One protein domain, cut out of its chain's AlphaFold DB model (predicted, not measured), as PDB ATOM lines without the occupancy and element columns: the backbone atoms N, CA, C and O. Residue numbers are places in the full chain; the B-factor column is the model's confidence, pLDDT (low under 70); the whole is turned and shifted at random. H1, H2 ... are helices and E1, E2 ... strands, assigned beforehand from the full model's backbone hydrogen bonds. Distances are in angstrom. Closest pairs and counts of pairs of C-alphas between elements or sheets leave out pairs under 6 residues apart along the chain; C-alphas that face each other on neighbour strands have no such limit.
ATOM      1  N   MET A   2     206.440 192.767 213.220       28.41
ATOM      2  CA  MET A   2     206.163 191.920 212.042       28.41
ATOM      3  C   MET A   2     207.485 191.341 211.533       28.41
ATOM      4  O   MET A   2     208.320 192.095 211.048       28.41
ATOM      5  N   MET A   3     207.685 190.032 211.695       36.50
ATOM      6  CA  MET A   3     208.782 189.297 211.065       36.50
ATOM      7  C   MET A   3     208.296 188.784 209.715       36.50
ATOM      8  O   MET A   3     207.144 188.380 209.574       36.50
ATOM      9  N   MET A   4     209.153 188.776 208.706       38.09
ATOM     10  CA  MET A   4     208.852 188.083 207.461       38.09
ATOM     11  C   MET A   4     209.908 186.998 207.257       38.09
ATOM     12  O   MET A   4     211.097 187.263 207.385       38.09
ATOM     13  N   LEU A   5     209.475 185.761 207.020       39.28
ATOM     14  CA  LEU A   5     210.374 184.639 206.739       39.28
ATOM     15  C   LEU A   5     210.367 184.349 205.244       39.28
ATOM     16  O   LEU A   5     209.317 184.392 204.594       39.28
ATOM     17  N   LYS A   6     211.531 183.997 204.702       36.38
ATOM     18  CA  LYS A   6     211.684 183.613 203.298       36.38
ATOM     19  C   LYS A   6     211.882 182.107 203.192       36.38
ATOM     20  O   LYS A   6     212.852 181.568 203.714       36.38
ATOM     21  N   ARG A   7     210.997 181.411 202.473       42.06
ATOM     22  CA  ARG A   7     211.167 179.976 202.184       42.06
ATOM     23  C   ARG A   7     210.846 179.680 200.726       42.06
ATOM     24  O   ARG A   7     209.722 179.888 200.285       42.06
ATOM     25  N   GLY A   8     211.833 179.184 199.977       39.28
ATOM     26  CA  GLY A   8     211.631 178.678 198.611       39.28
ATOM     27  C   GLY A   8     211.014 179.685 197.629       39.28
ATOM     28  O   GLY A   8     210.248 179.283 196.763       39.28
ATOM     29  N   GLN A  54     220.776 191.782 238.537       74.81
ATOM     30  CA  GLN A  54     220.662 193.194 238.205       74.81
ATOM     31  C   GLN A  54     220.992 193.343 236.720       74.81
ATOM     32  O   GLN A  54     221.683 192.502 236.152       74.81
ATOM     33  N   VAL A  55     220.466 194.381 236.074       77.56
ATOM     34  CA  VAL A  55     220.828 194.683 234.684       77.56
ATOM     35  C   VAL A  55     221.767 195.875 234.682       77.56
ATOM     36  O   VAL A  55     221.395 196.941 235.172       77.56
ATOM     37  N   ASP A  56     222.955 195.700 234.108       82.25
ATOM     38  CA  ASP A  56     223.966 196.748 233.987       82.25
ATOM     39  C   ASP A  56     224.460 196.921 232.541       82.25
ATOM     40  O   ASP A  56     224.139 196.157 231.625       82.25
ATOM     41  N   TRP A  57     225.288 197.941 232.304       81.44
ATOM     42  CA  TRP A  57     225.908 198.131 230.991       81.44
ATOM     43  C   TRP A  57     226.792 196.944 230.555       81.44
ATOM     44  O   TRP A  57     226.967 196.692 229.359       81.44
ATOM     45  N   GLY A  58     227.361 196.202 231.504       77.88
ATOM     46  CA  GLY A  58     228.152 194.999 231.263       77.88
ATOM     47  C   GLY A  58     227.360 193.900 230.552       77.88
ATOM     48  O   GLY A  58     227.904 193.248 229.653       77.88
ATOM     49  N   ASP A  59     226.071 193.751 230.847       76.81
ATOM     50  CA  ASP A  59     225.186 192.819 230.145       76.81
ATOM     51  C   ASP A  59     225.003 193.170 228.663       76.81
ATOM     52  O   ASP A  59     225.093 192.312 227.770       76.81
ATOM     53  N   PHE A  60     224.819 194.459 228.373       75.06
ATOM     54  CA  PHE A  60     224.740 194.983 227.008       75.06
ATOM     55  C   PHE A  60     226.094 194.851 226.305       75.06
ATOM     56  O   PHE A  60     226.169 194.443 225.139       75.06
ATOM     57  N   TYR A  61     227.190 195.101 227.023       78.38
ATOM     58  CA  TYR A  61     228.542 194.915 226.511       78.38
ATOM     59  C   TYR A  61     228.839 193.450 226.168       78.38
ATOM     60  O   TYR A  61     229.548 193.194 225.195       78.38
ATOM     61  N   MET A  62     228.261 192.471 226.873       73.19
ATOM     62  CA  MET A  62     228.380 191.054 226.503       73.19
ATOM     63  C   MET A  62     227.772 190.765 225.123       73.19
ATOM     64  O   MET A  62     228.311 189.946 224.376       73.19
ATOM     65  N   VAL A  63     226.692 191.461 224.741       73.62
ATOM     66  CA  VAL A  63     226.142 191.401 223.375       73.62
ATOM     67  C   VAL A  63     227.157 191.970 222.383       73.62
ATOM     68  O   VAL A  63     227.528 191.278 221.440       73.62
ATOM     69  N   VAL A  64     227.666 193.183 222.625       77.31
ATOM     70  CA  VAL A  64     228.657 193.839 221.749       77.31
ATOM     71  C   VAL A  64     229.913 192.985 221.592       77.31
ATOM     72  O   VAL A  64     230.431 192.842 220.489       77.31
ATOM     73  N   LYS A  65     230.388 192.376 222.681       77.00
ATOM     74  CA  LYS A  65     231.535 191.469 222.677       77.00
ATOM     75  C   LYS A  65     231.280 190.259 221.784       77.00
ATOM     76  O   LYS A  65     232.145 189.913 220.995       77.00
ATOM     77  N   LYS A  66     230.092 189.659 221.854       71.00
ATOM     78  CA  LYS A  66     229.751 188.507 221.013       71.00
ATOM     79  C   LYS A  66     229.656 188.881 219.535       71.00
ATOM     80  O   LYS A  66     230.176 188.160 218.693       71.00
ATOM     81  N   VAL A  67     229.072 190.040 219.228       70.56
ATOM     82  CA  VAL A  67     229.044 190.602 217.865       70.56
ATOM     83  C   VAL A  67     230.462 190.842 217.356       70.56
ATOM     84  O   VAL A  67     230.795 190.440 216.247       70.56
ATOM     85  N   ARG A  68     231.326 191.419 218.194       77.56
ATOM     86  CA  ARG A  68     232.745 191.591 217.893       77.56
ATOM     87  C   ARG A  68     233.447 190.266 217.616       77.56
ATOM     88  O   ARG A  68     234.268 190.215 216.708       77.56
ATOM     89  N   ASP A  69     233.167 189.233 218.399       74.31
ATOM     90  CA  ASP A  69     233.821 187.934 218.252       74.31
ATOM     91  C   ASP A  69     233.373 187.221 216.953       74.31
ATOM     92  O   ASP A  69     234.156 186.470 216.378       74.31
ATOM     93  N   ILE A  70     232.158 187.503 216.452       69.94
ATOM     94  CA  ILE A  70     231.617 186.960 215.188       69.94
ATOM     95  C   ILE A  70     232.079 187.773 213.965       69.94
ATOM     96  O   ILE A  70     232.588 187.207 212.999       69.94
ATOM     97  N   TYR A  71     231.903 189.098 213.987       69.06
ATOM     98  CA  TYR A  71     232.092 189.972 212.817       69.06
ATOM     99  C   TYR A  71     233.432 190.723 212.803       69.06
ATOM    100  O   TYR A  71     233.798 191.314 211.790       69.06
ATOM    101  N   GLY A  72     234.175 190.720 213.912       74.56
ATOM    102  CA  GLY A  72     235.423 191.464 214.088       74.56
ATOM    103  C   GLY A  72     235.243 192.825 214.775       74.56
ATOM    104  O   GLY A  72     234.178 193.450 214.721       74.56
ATOM    105  N   ALA A  73     236.308 193.296 215.437       75.38
ATOM    106  CA  ALA A  73     236.312 194.520 216.251       75.38
ATOM    107  C   ALA A  73     236.072 195.807 215.466       75.38
ATOM    108  O   ALA A  73     235.344 196.667 215.949       75.38
ATOM    109  N   ASP A  74     236.600 195.890 214.249       80.00
ATOM    110  CA  ASP A  74     236.487 197.078 213.399       80.00
ATOM    111  C   ASP A  74     235.332 196.971 212.388       80.00
ATOM    112  O   ASP A  74     235.267 197.721 211.412       80.00
ATOM    113  N   SER A  75     234.421 196.011 212.587       77.06
ATOM    114  CA  SER A  75     233.271 195.831 211.703       77.06
ATOM    115  C   SER A  75     232.205 196.904 211.929       77.06
ATOM    116  O   SER A  75     231.987 197.401 213.040       77.06
ATOM    117  N   VAL A  76     231.482 197.228 210.856       77.69
ATOM    118  CA  VAL A  76     230.347 198.163 210.892       77.69
ATOM    119  C   VAL A  76     229.259 197.654 211.847       77.69
ATOM    120  O   VAL A  76     228.611 198.446 212.527       77.69
ATOM    121  N   GLN A  77     229.107 196.333 211.944       72.56
ATOM    122  CA  GLN A  77     228.170 195.636 212.819       72.56
ATOM    123  C   GLN A  77     228.520 195.842 214.296       72.56
ATOM    124  O   GLN A  77     227.630 196.146 215.088       72.56
ATOM    125  N   THR A  78     229.800 195.743 214.669       75.62
ATOM    126  CA  THR A  78     230.255 195.983 216.049       75.62
ATOM    127  C   THR A  78     230.021 197.431 216.474       75.62
ATOM    128  O   THR A  78     229.496 197.678 217.562       75.62
ATOM    129  N   GLU A  79     230.337 198.399 215.610       80.31
ATOM    130  CA  GLU A  79     230.092 199.819 215.893       80.31
ATOM    131  C   GLU A  79     228.596 200.161 215.939       80.31
ATOM    132  O   GLU A  79     228.154 200.913 216.813       80.31
ATOM    133  N   PHE A  80     227.793 199.577 215.045       80.00
ATOM    134  CA  PHE A  80     226.337 199.695 215.085       80.00
ATOM    135  C   PHE A  80     225.772 199.118 216.387       80.00
ATOM    136  O   PHE A  80     225.025 199.804 217.084       80.00
ATOM    137  N   ALA A  81     226.190 197.905 216.765       78.50
ATOM    138  CA  ALA A  81     225.768 197.251 217.998       78.50
ATOM    139  C   ALA A  81     226.094 198.083 219.232       78.50
ATOM    140  O   ALA A  81     225.221 198.318 220.066       78.50
ATOM    141  N   LYS A  82     227.319 198.602 219.310       83.06
ATOM    142  CA  LYS A  82     227.756 199.448 220.415       83.06
ATOM    143  C   LYS A  82     226.905 200.712 220.546       83.06
ATOM    144  O   LYS A  82     226.454 201.020 221.644       83.06
ATOM    145  N   LYS A  83     226.653 201.427 219.443       86.06
ATOM    146  CA  LYS A  83     225.858 202.669 219.458       86.06
ATOM    147  C   LYS A  83     224.385 202.417 219.767       86.06
ATOM    148  O   LYS A  83     223.803 203.146 220.565       86.06
ATOM    149  N   SER A  84     223.784 201.403 219.151       81.19
ATOM    150  CA  SER A  84     222.368 201.086 219.350       81.19
ATOM    151  C   SER A  84     222.081 200.587 220.764       81.19
ATOM    152  O   SER A  84     221.103 201.024 221.364       81.19
ATOM    153  N   LEU A  85     222.943 199.730 221.316       81.38
ATOM    154  CA  LEU A  85     222.789 199.245 222.687       81.38
ATOM    155  C   LEU A  85     223.061 200.345 223.717       81.38
ATOM    156  O   LEU A  85     222.340 200.405 224.705       81.38
ATOM    157  N   ALA A  86     224.020 201.247 223.470       84.62
ATOM    158  CA  ALA A  86     224.276 202.394 224.349       84.62
ATOM    159  C   ALA A  86     223.069 203.332 224.425       84.62
ATOM    160  O   ALA A  86     222.627 203.681 225.515       84.62
ATOM    161  N   ALA A  87     222.485 203.677 223.274       85.06
ATOM    162  CA  ALA A  87     221.286 204.508 223.234       85.06
ATOM    163  C   ALA A  87     220.099 203.840 223.948       85.06
ATOM    164  O   ALA A  87     219.355 204.506 224.664       85.06
ATOM    165  N   LEU A  88     219.937 202.524 223.778       83.38
ATOM    166  CA  LEU A  88     218.896 201.761 224.464       83.38
ATOM    167  C   LEU A  88     219.106 201.744 225.984       83.38
ATOM    168  O   LEU A  88     218.144 201.934 226.721       83.38
ATOM    169  N   TRP A  89     220.342 201.538 226.443       84.94
ATOM    170  CA  TRP A  89     220.694 201.567 227.862       84.94
ATOM    171  C   TRP A  89     220.399 202.932 228.489       84.94
ATOM    172  O   TRP A  89     219.710 203.007 229.501       84.94
ATOM    173  N   GLU A  90     220.815 204.023 227.842       86.69
ATOM    174  CA  GLU A  90     220.526 205.379 228.321       86.69
ATOM    175  C   GLU A  90     219.020 205.674 228.408       86.69
ATOM    176  O   GLU A  90     218.575 206.357 229.333       86.69
ATOM    177  N   GLU A  91     218.222 205.205 227.440       84.25
ATOM    178  CA  GLU A  91     216.760 205.320 227.514       84.25
ATOM    179  C   GLU A  91     216.190 204.489 228.667       84.25
ATOM    180  O   GLU A  91     215.267 204.942 229.342       84.25
ATOM    181  N   LEU A  92     216.733 203.296 228.905       81.94
ATOM    182  CA  LEU A  92     216.266 202.393 229.946       81.94
ATOM    183  C   LEU A  92     216.572 202.935 231.347       81.94
ATOM    184  O   LEU A  92     215.657 202.975 232.169       81.94
ATOM    185  N   CYS A  93     217.785 203.447 231.591       85.62
ATOM    186  CA  CYS A  93     218.133 204.125 232.844       85.62
ATOM    187  C   CYS A  93     217.165 205.277 233.126       85.62
ATOM    188  O   CYS A  93     216.517 205.302 234.161       85.62
ATOM    189  N   LYS A  94     216.926 206.169 232.155       85.12
ATOM    190  CA  LYS A  94     215.990 207.301 232.332       85.12
ATOM    191  C   LYS A  94     214.568 206.887 232.727       85.12
ATOM    192  O   LYS A  94     213.813 207.716 233.232       85.12
ATOM    193  N   LEU A  95     214.161 205.659 232.410       82.88
ATOM    194  CA  LEU A  95     212.820 205.153 232.685       82.88
ATOM    195  C   LEU A  95     212.739 204.323 233.971       82.88
ATOM    196  O   LEU A  95     211.680 204.315 234.608       82.88
ATOM    197  N   ALA A  96     213.801 203.588 234.294       81.00
ATOM    198  CA  ALA A  96     213.795 202.530 235.297       81.00
ATOM    199  C   ALA A  96     214.705 202.818 236.496       81.00
ATOM    200  O   ALA A  96     214.255 202.565 237.608       81.00
ATOM    201  N   ASP A  97     215.899 203.366 236.262       84.12
ATOM    202  CA  ASP A  97     216.925 203.692 237.266       84.12
ATOM    203  C   ASP A  97     216.474 204.947 238.035       84.12
ATOM    204  O   ASP A  97     216.544 206.071 237.530       84.12
ATOM    205  N   ASN A  98     215.857 204.742 239.204       81.88
ATOM    206  CA  ASN A  98     215.281 205.830 240.003       81.88
ATOM    207  C   ASN A  98     216.252 206.343 241.070       81.88
ATOM    208  O   ASN A  98     216.020 207.438 241.592       81.88
ATOM    209  N   ASP A  99     217.262 205.560 241.444       85.06
ATOM    210  CA  ASP A  99     218.296 205.958 242.402       85.06
ATOM    211  C   ASP A  99     219.592 206.453 241.733       85.06
ATOM    212  O   ASP A  99     220.488 206.936 242.431       85.06
ATOM    213  N   GLU A 100     219.617 206.473 240.396       85.94
ATOM    214  CA  GLU A 100     220.705 206.961 239.542       85.94
ATOM    215  C   GLU A 100     222.020 206.201 239.777       85.94
ATOM    216  O   GLU A 100     223.115 206.750 239.592       85.94
ATOM    217  N   ASP A 101     221.929 204.934 240.186       85.31
ATOM    218  CA  ASP A 101     223.082 204.093 240.500       85.31
ATOM    219  C   ASP A 101     223.673 203.379 239.267       85.31
ATOM    220  O   ASP A 101     224.724 202.737 239.367       85.31
ATOM    221  N   GLN A 102     223.069 203.579 238.084       84.31
ATOM    222  CA  GLN A 102     223.428 202.917 236.823       84.31
ATOM    223  C   GLN A 102     223.268 201.394 236.865       84.31
ATOM    224  O   GLN A 102     223.916 200.670 236.100       84.31
ATOM    225  N   LEU A 103     222.384 200.909 237.725       83.44
ATOM    226  CA  LEU A 103     221.946 199.533 237.824       83.44
ATOM    227  C   LEU A 103     220.419 199.543 237.742       83.44
ATOM    228  O   LEU A 103     219.751 200.524 238.042       83.44
ATOM    229  N   ILE A 104     219.840 198.460 237.236       82.19
ATOM    230  CA  ILE A 104     218.387 198.301 237.273       82.19
ATOM    231  C   ILE A 104     218.090 197.078 238.114       82.19
ATOM    232  O   ILE A 104     218.293 195.934 237.688       82.19
ATOM    233  N   SER A 105     217.610 197.342 239.323       80.38
ATOM    234  CA  SER A 105     217.155 196.321 240.257       80.38
ATOM    235  C   SER A 105     215.828 195.691 239.814       80.38
ATOM    236  O   SER A 105     215.077 196.216 238.982       80.38
ATOM    237  N   ILE A 106     215.497 194.538 240.400       72.81
ATOM    238  CA  ILE A 106     214.223 193.851 240.149       72.81
ATOM    239  C   ILE A 106     213.045 194.738 240.576       72.81
ATOM    240  O   ILE A 106     212.014 194.780 239.903       72.81
ATOM    241  N   GLU A 107     213.183 195.464 241.681       75.44
ATOM    242  CA  GLU A 107     212.168 196.366 242.216       75.44
ATOM    243  C   GLU A 107     211.874 197.522 241.256       75.44
ATOM    244  O   GLU A 107     210.707 197.833 240.989       75.44
ATOM    245  N   GLU A 108     212.919 198.124 240.695       80.88
ATOM    246  CA  GLU A 108     212.821 199.191 239.701       80.88
ATOM    247  C   GLU A 108     212.225 198.704 238.393       80.88
ATOM    248  O   GLU A 108     211.343 199.357 237.826       80.88
ATOM    249  N   TRP A 109     212.616 197.506 237.963       75.44
ATOM    250  CA  TRP A 109     212.011 196.848 236.818       75.44
ATOM    251  C   TRP A 109     210.518 196.611 237.031       75.44
ATOM    252  O   TRP A 109     209.698 196.990 236.197       75.44
ATOM    253  N   ILE A 110     210.117 196.061 238.181       70.81
ATOM    254  CA  ILE A 110     208.700 195.901 238.536       70.81
ATOM    255  C   ILE A 110     207.994 197.265 238.547       70.81
ATOM    256  O   ILE A 110     206.845 197.371 238.105       70.81
ATOM    257  N   GLY A 111     208.667 198.316 239.020       74.25
ATOM    258  CA  GLY A 111     208.191 199.696 238.966       74.25
ATOM    259  C   GLY A 111     207.932 200.180 237.536       74.25
ATOM    260  O   GLY A 111     206.850 200.699 237.252       74.25
ATOM    261  N   LEU A 112     208.878 199.960 236.624       76.38
ATOM    262  CA  LEU A 112     208.756 200.263 235.197       76.38
ATOM    263  C   LEU A 112     207.584 199.502 234.561       76.38
ATOM    264  O   LEU A 112     206.771 200.089 233.842       76.38
ATOM    265  N   LEU A 113     207.464 198.205 234.849       70.25
ATOM    266  CA  LEU A 113     206.403 197.359 234.306       70.25
ATOM    267  C   LEU A 113     205.019 197.798 234.784       70.25
ATOM    268  O   LEU A 113     204.094 197.867 233.983       70.25
ATOM    269  N   LYS A 114     204.878 198.170 236.061       71.69
ATOM    270  CA  LYS A 114     203.620 198.715 236.601       71.69
ATOM    271  C   LYS A 114     203.214 200.035 235.941       71.69
ATOM    272  O   LYS A 114     202.022 200.308 235.829       71.69
ATOM    273  N   LYS A 115     204.186 200.858 235.533       73.50
ATOM    274  CA  LYS A 115     203.957 202.125 234.815       73.50
ATOM    275  C   LYS A 115     203.656 201.910 233.326       73.50
ATOM    276  O   LYS A 115     203.128 202.811 232.675       73.50
ATOM    277  N   THR A 116     203.993 200.743 232.782       68.38
ATOM    278  CA  THR A 116     203.815 200.421 231.366       68.38
ATOM    279  C   THR A 116     202.402 199.897 231.114       68.38
ATOM    280  O   THR A 116     201.917 199.015 231.816       68.38
ATOM    281  N   ASP A 117     201.729 200.434 230.094       65.12
ATOM    282  CA  ASP A 117     200.408 199.951 229.685       65.12
ATOM    283  C   ASP A 117     200.533 198.535 229.089       65.12
ATOM    284  O   ASP A 117     201.165 198.381 228.044       65.12
ATOM    285  N   PRO A 118     199.907 197.500 229.678       58.28
ATOM    286  CA  PRO A 118     199.993 196.131 229.171       58.28
ATOM    287  C   PRO A 118     199.385 195.964 227.769       58.28
ATOM    288  O   PRO A 118     199.630 194.958 227.109       58.28
ATOM    289  N   LYS A 119     198.590 196.933 227.294       57.38
ATOM    290  CA  LYS A 119     197.989 196.927 225.952       57.38
ATOM    291  C   LYS A 119     198.866 197.592 224.893       57.38
ATOM    292  O   LYS A 119     198.506 197.569 223.715       57.38
ATOM    293  N   LYS A 120     199.986 198.209 225.284       59.38
ATOM    294  CA  LYS A 120     200.907 198.886 224.369       59.38
ATOM    295  C   LYS A 120     202.323 198.376 224.564       59.38
ATOM    296  O   LYS A 120     202.878 198.438 225.651       59.38
ATOM    297  N   GLU A 121     202.931 197.940 223.467       60.66
ATOM    298  CA  GLU A 121     204.348 197.595 223.452       60.66
ATOM    299  C   GLU A 121     205.180 198.856 223.765       60.66
ATOM    300  O   GLU A 121     205.062 199.855 223.040       60.66
ATOM    301  N   PRO A 122     205.985 198.866 224.841       68.69
ATOM    302  CA  PRO A 122     206.772 200.036 225.186       68.69
ATOM    303  C   PRO A 122     207.874 200.272 224.149       68.69
ATOM    304  O   PRO A 122     208.433 199.335 223.575       68.69
ATOM    305  N   LYS A 123     208.204 201.548 223.913       72.94
ATOM    306  CA  LYS A 123     209.170 201.959 222.879       72.94
ATOM    307  C   LYS A 123     210.527 201.265 223.044       72.94
ATOM    308  O   LYS A 123     211.028 200.718 222.071       72.94
ATOM    309  N   TRP A 124     211.070 201.232 224.262       73.19
ATOM    310  CA  TRP A 124     212.364 200.603 224.550       73.19
ATOM    311  C   TRP A 124     212.377 199.111 224.178       73.19
ATOM    312  O   TRP A 124     213.350 198.614 223.621       73.19
ATOM    313  N   PHE A 125     211.266 198.403 224.398       69.75
ATOM    314  CA  PHE A 125     211.148 196.987 224.051       69.75
ATOM    315  C   PHE A 125     211.068 196.788 222.537       69.75
ATOM    316  O   PHE A 125     211.719 195.903 221.984       69.75
ATOM    317  N   LYS A 126     210.332 197.661 221.844       69.69
ATOM    318  CA  LYS A 126     210.287 197.678 220.380       69.69
ATOM    319  C   LYS A 126     211.662 197.972 219.770       69.69
ATOM    320  O   LYS A 126     212.044 197.326 218.798       69.69
ATOM    321  N   ASP A 127     212.405 198.919 220.332       69.94
ATOM    322  CA  ASP A 127     213.735 199.297 219.849       69.94
ATOM    323  C   ASP A 127     214.768 198.197 220.113       69.94
ATOM    324  O   ASP A 127     215.551 197.876 219.218       69.94
ATOM    325  N   TYR A 128     214.698 197.533 221.270       69.56
ATOM    326  CA  TYR A 128     215.478 196.327 221.555       69.56
ATOM    327  C   TYR A 128     215.171 195.195 220.570       69.56
ATOM    328  O   TYR A 128     216.081 194.608 219.987       69.56
ATOM    329  N   ASN A 129     213.891 194.916 220.324       65.12
ATOM    330  CA  ASN A 129     213.473 193.888 219.376       65.12
ATOM    331  C   ASN A 129     213.946 194.200 217.948       65.12
ATOM    332  O   ASN A 129     214.471 193.320 217.268       65.12
ATOM    333  N   ASN A 130     213.830 195.456 217.508       67.69
ATOM    334  CA  ASN A 130     214.346 195.902 216.213       67.69
ATOM    335  C   ASN A 130     215.871 195.770 216.125       67.69
ATOM    336  O   ASN A 130     216.395 195.409 215.073       67.69
ATOM    337  N   PHE A 131     216.582 196.085 217.208       69.56
ATOM    338  CA  PHE A 131     218.028 195.924 217.283       69.56
ATOM    339  C   PHE A 131     218.424 194.454 217.133       69.56
ATOM    340  O   PHE A 131     219.233 194.128 216.269       69.56
ATOM    341  N   MET A 132     217.801 193.570 217.913       66.06
ATOM    342  CA  MET A 132     218.041 192.130 217.847       66.06
ATOM    343  C   MET A 132     217.718 191.568 216.463       66.06
ATOM    344  O   MET A 132     218.483 190.771 215.935       66.06
ATOM    345  N   PHE A 133     216.632 192.029 215.840       64.94
ATOM    346  CA  PHE A 133     216.285 191.642 214.475       64.94
ATOM    347  C   PHE A 133     217.383 192.030 213.482       64.94
ATOM    348  O   PHE A 133     217.895 191.173 212.774       64.94
ATOM    349  N   LYS A 134     217.805 193.299 213.486       66.69
ATOM    350  CA  LYS A 134     218.885 193.787 212.614       66.69
ATOM    351  C   LYS A 134     220.229 193.118 212.877       66.69
ATOM    352  O   LYS A 134     221.084 193.122 212.001       66.69
ATOM    353  N   LEU A 135     220.438 192.613 214.089       65.69
ATOM    354  CA  LEU A 135     221.664 191.926 214.454       65.69
ATOM    355  C   LEU A 135     221.742 190.516 213.853       65.69
ATOM    356  O   LEU A 135     222.836 190.068 213.520       65.69
ATOM    357  N   PHE A 136     220.601 189.836 213.722       61.81
ATOM    358  CA  PHE A 136     220.512 188.497 213.131       61.81
ATOM    359  C   PHE A 136     220.187 188.507 211.630       61.81
ATOM    360  O   PHE A 136     220.493 187.534 210.955       61.81
ATOM    361  N   ASP A 137     219.610 189.590 211.103       66.88
ATOM    362  CA  ASP A 137     219.407 189.824 209.664       66.88
ATOM    363  C   ASP A 137     220.735 190.248 209.005       66.88
ATOM    364  O   ASP A 137     220.997 191.431 208.745       66.88
ATOM    365  N   MET A 144     214.171 187.030 208.009       64.88
ATOM    366  CA  MET A 144     215.040 186.090 208.711       64.88
ATOM    367  C   MET A 144     214.932 184.748 208.000       64.88
ATOM    368  O   MET A 144     213.835 184.191 207.889       64.88
ATOM    369  N   ASP A 145     216.036 184.240 207.469       67.06
ATOM    370  CA  ASP A 145     216.073 182.898 206.901       67.06
ATOM    371  C   ASP A 145     216.413 181.831 207.959       67.06
ATOM    372  O   ASP A 145     216.671 182.118 209.130       67.06
ATOM    373  N   LEU A 146     216.325 180.556 207.573       67.00
ATOM    374  CA  LEU A 146     216.568 179.437 208.490       67.00
ATOM    375  C   LEU A 146     218.029 179.378 208.961       67.00
ATOM    376  O   LEU A 146     218.284 178.938 210.083       67.00
ATOM    377  N   ALA A 147     218.978 179.790 208.117       67.81
ATOM    378  CA  ALA A 147     220.391 179.790 208.462       67.81
ATOM    379  C   ALA A 147     220.683 180.904 209.475       67.81
ATOM    380  O   ALA A 147     221.288 180.629 210.507       67.81
ATOM    381  N   GLU A 148     220.160 182.106 209.243       66.19
ATOM    382  CA  GLU A 148     220.246 183.257 210.149       66.19
ATOM    383  C   GLU A 148     219.556 182.982 211.492       66.19
ATOM    384  O   GLU A 148     220.109 183.254 212.559       66.19
ATOM    385  N   TYR A 149     218.367 182.368 211.461       63.97
ATOM    386  CA  TYR A 149     217.652 181.961 212.670       63.97
ATOM    387  C   TYR A 149     218.434 180.914 213.469       63.97
ATOM    388  O   TYR A 149     218.579 181.039 214.686       63.97
ATOM    389  N   SER A 150     218.961 179.887 212.797       64.50
ATOM    390  CA  SER A 150     219.717 178.820 213.459       64.50
ATOM    391  C   SER A 150     221.039 179.330 214.025       64.50
ATOM    392  O   SER A 150     221.404 178.952 215.133       64.50
ATOM    393  N   ASP A 151     221.739 180.217 213.320       64.62
ATOM    394  CA  ASP A 151     222.983 180.827 213.801       64.62
ATOM    395  C   ASP A 151     222.734 181.711 215.035       64.62
ATOM    396  O   ASP A 151     223.410 181.604 216.071       64.62
ATOM    397  N   GLY A 152     221.656 182.499 214.985       61.88
ATOM    398  CA  GLY A 152     221.192 183.289 216.116       61.88
ATOM    399  C   GLY A 152     220.790 182.440 217.322       61.88
ATOM    400  O   GLY A 152     221.137 182.785 218.445       61.88
ATOM    401  N   MET A 153     220.116 181.308 217.129       60.31
ATOM    402  CA  MET A 153     219.650 180.449 218.226       60.31
ATOM    403  C   MET A 153     220.739 179.517 218.782       60.31
ATOM    404  O   MET A 153     220.803 179.318 219.998       60.31
ATOM    405  N   ASN A 154     221.668 179.040 217.949       59.09
ATOM    406  CA  ASN A 154     222.869 178.319 218.394       59.09
ATOM    407  C   ASN A 154     223.699 179.178 219.364       59.09
ATOM    408  O   ASN A 154     224.243 178.687 220.353       59.09
ATOM    409  N   THR A 155     223.734 180.495 219.136       55.56
ATOM    410  CA  THR A 155     224.374 181.480 220.021       55.56
ATOM    411  C   THR A 155     223.765 181.493 221.434       55.56
ATOM    412  O   THR A 155     224.456 181.876 222.383       55.56
ATOM    413  N   TYR A 156     222.516 181.052 221.599       52.38
ATOM    414  CA  TYR A 156     221.832 180.887 222.889       52.38
ATOM    415  C   TYR A 156     221.833 179.441 223.409       52.38
ATOM    416  O   TYR A 156     221.236 179.175 224.447       52.38
ATOM    417  N   GLY A 157     222.530 178.522 222.736       55.03
ATOM    418  CA  GLY A 157     222.676 177.129 223.163       55.03
ATOM    419  C   GLY A 157     221.566 176.189 222.692       55.03
ATOM    420  O   GLY A 157     221.513 175.051 223.155       55.03
ATOM    421  N   PHE A 158     220.695 176.630 221.781       60.69
ATOM    422  CA  PHE A 158     219.703 175.751 221.162       60.69
ATOM    423  C   PHE A 158     220.344 174.874 220.090       60.69
ATOM    424  O   PHE A 158     221.277 175.298 219.412       60.69
ATOM    425  N   SER A 159     219.847 173.645 219.936       63.78
ATOM    426  CA  SER A 159     220.332 172.749 218.891       63.78
ATOM    427  C   SER A 159     219.738 173.132 217.538       63.78
ATOM    428  O   SER A 159     218.612 173.627 217.451       63.78
ATOM    429  N   SER A 160     220.451 172.842 216.450       65.25
ATOM    430  CA  SER A 160     219.932 173.100 215.101       65.25
ATOM    431  C   SER A 160     218.637 172.334 214.806       65.25
ATOM    432  O   SER A 160     217.843 172.790 213.996       65.25
ATOM    433  N   VAL A 161     218.383 171.214 215.495       68.81
ATOM    434  CA  VAL A 161     217.134 170.444 215.378       68.81
ATOM    435  C   VAL A 161     215.955 171.211 215.983       68.81
ATOM    436  O   VAL A 161     214.911 171.321 215.342       68.81
ATOM    437  N   ASP A 162     216.141 171.796 217.169       64.25
ATOM    438  CA  ASP A 162     215.115 172.619 217.826       64.25
ATOM    439  C   ASP A 162     214.832 173.891 217.018       64.25
ATOM    440  O   ASP A 162     213.683 174.323 216.894       64.25
ATOM    441  N   CYS A 163     215.879 174.462 216.410       62.31
ATOM    442  CA  CYS A 163     215.763 175.623 215.532       62.31
ATOM    443  C   CYS A 163     214.935 175.296 214.281       62.31
ATOM    444  O   CYS A 163     214.023 176.047 213.933       62.31
ATOM    445  N   ASP A 164     215.205 174.153 213.645       66.31
ATOM    446  CA  ASP A 164     214.468 173.663 212.477       66.31
ATOM    447  C   ASP A 164     212.984 173.442 212.796       66.31
ATOM    448  O   ASP A 164     212.099 173.810 212.018       66.31
ATOM    449  N   GLU A 165     212.694 172.844 213.953       67.25
ATOM    450  CA  GLU A 165     211.327 172.573 214.387       67.25
ATOM    451  C   GLU A 165     210.562 173.868 214.693       67.25
ATOM    452  O   GLU A 165     209.419 174.035 214.252       67.25
ATOM    453  N   ALA A 166     211.196 174.812 215.394       62.41
ATOM    454  CA  ALA A 166     210.618 176.119 215.681       62.41
ATOM    455  C   ALA A 166     210.351 176.903 214.389       62.41
ATOM    456  O   ALA A 166     209.233 177.377 214.170       62.41
ATOM    457  N   PHE A 167     211.327 176.960 213.479       62.34
ATOM    458  CA  PHE A 167     211.193 177.634 212.185       62.34
ATOM    459  C   PHE A 167     210.071 177.032 211.328       62.34
ATOM    460  O   PHE A 167     209.322 177.752 210.661       62.34
TER     461      PHE A 167
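Overview. This is residues 2 to 8, 54 to 137 and 144 to 167 of the 174 residues of an uncharacterized protein of Heterorhabditis bacteriophora (UniProt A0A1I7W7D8). Three longer helices, H1, H2 and H4, lie side by side, with H2 at the corner of a triangle and H1 and H4 each packed on it and running opposite to it. H3 crosses one end of H2, while the small pair H5 and H6 sits past the last residues of H4, and the lone strand E1 lies out near that pair without touching any helix. The printed part has 115 residues and is mostly helix, with one named strand and six named helices in the order E1, H1, H2, H3, H4, H5, H6. It is only just loose, close to compact, with a radius of gyration of the C-alphas of 16.2 A and spans of 49 by 37 by 22 A. Residues 116 to 121, between H3 and H4, stick out.

Along the chain. E1, residues 2 to 7, begins at C-alpha 2 at (206.163, 191.920, 212.042) and is 16.3 A long. H1, residues 57 to 71, is 20.9 A long. H2, residues 76 to 96, is the longest helix at 29.8 A; its C-alpha 96 is at (213.795, 202.530, 235.297). H3 is residues 106 to 115. H4, residues 123 to 136, is 20.1 A long. H5 is residues 146 to 154. H6, residues 160 to 167, ends at C-alpha 167 at (211.193, 177.634, 212.185).

Arrangement. H2 is the hub and touches three helices. H1 and H2 form a helical hairpin, at a shallow tilt of 15 degrees; their closest C-alphas, those of Arg 68 and Thr 78, are 5.4 A apart. H2 touches H4 at a shallow tilt of 18 degrees, opposite ways, with the closest C-alphas, of Leu 88 and Trp 124, 6.6 A apart. H1 and H4 are only just apart, at 8.2 A. H2 touches H3 with residues 95 to 96 alone, about perpendicular at 78 degrees; the closest C-alphas are those of Ala 96 and Leu 112, 5.5 A apart. H4 and H5 only just touch, with 3 pairs of C-alphas within 8 A, through residue 136 of H4 alone; the closest are those of Phe 136 and Glu 148, 6.0 A apart. H5 touches H6 at a steep tilt of 58 degrees, opposite ways, with the C-alphas of Ser 150 and Cys 163 closest at 5.5 A. E1 pairs with no named strand; it is only just apart from H5, at 8.3 A. In H2, H3, H4, H5 and H6 every O i to N i+4 pair is within hydrogen-bond range; in H1, 10 of 11 are.

Size, cuts and confidence. The two C-alphas farthest apart, those of Gly 8 and Asp 99, are 52.0 A apart. Residues 9 to 53 are not printed, with 43.1 A from C-alpha 8 to C-alpha 54; residues 138 to 143 are not printed either, with 5.8 A from C-alpha 137 to C-alpha 144. Of the links printed whole, H1 to H2 and H5 to H6 are tight, and H2 to H3 and H3 to H4 are short. The mean pLDDT of the printed part is 70.5, and 53 residues are under 70, among them residues 2 to 8 and 144 to 167; E1 has a mean of 37.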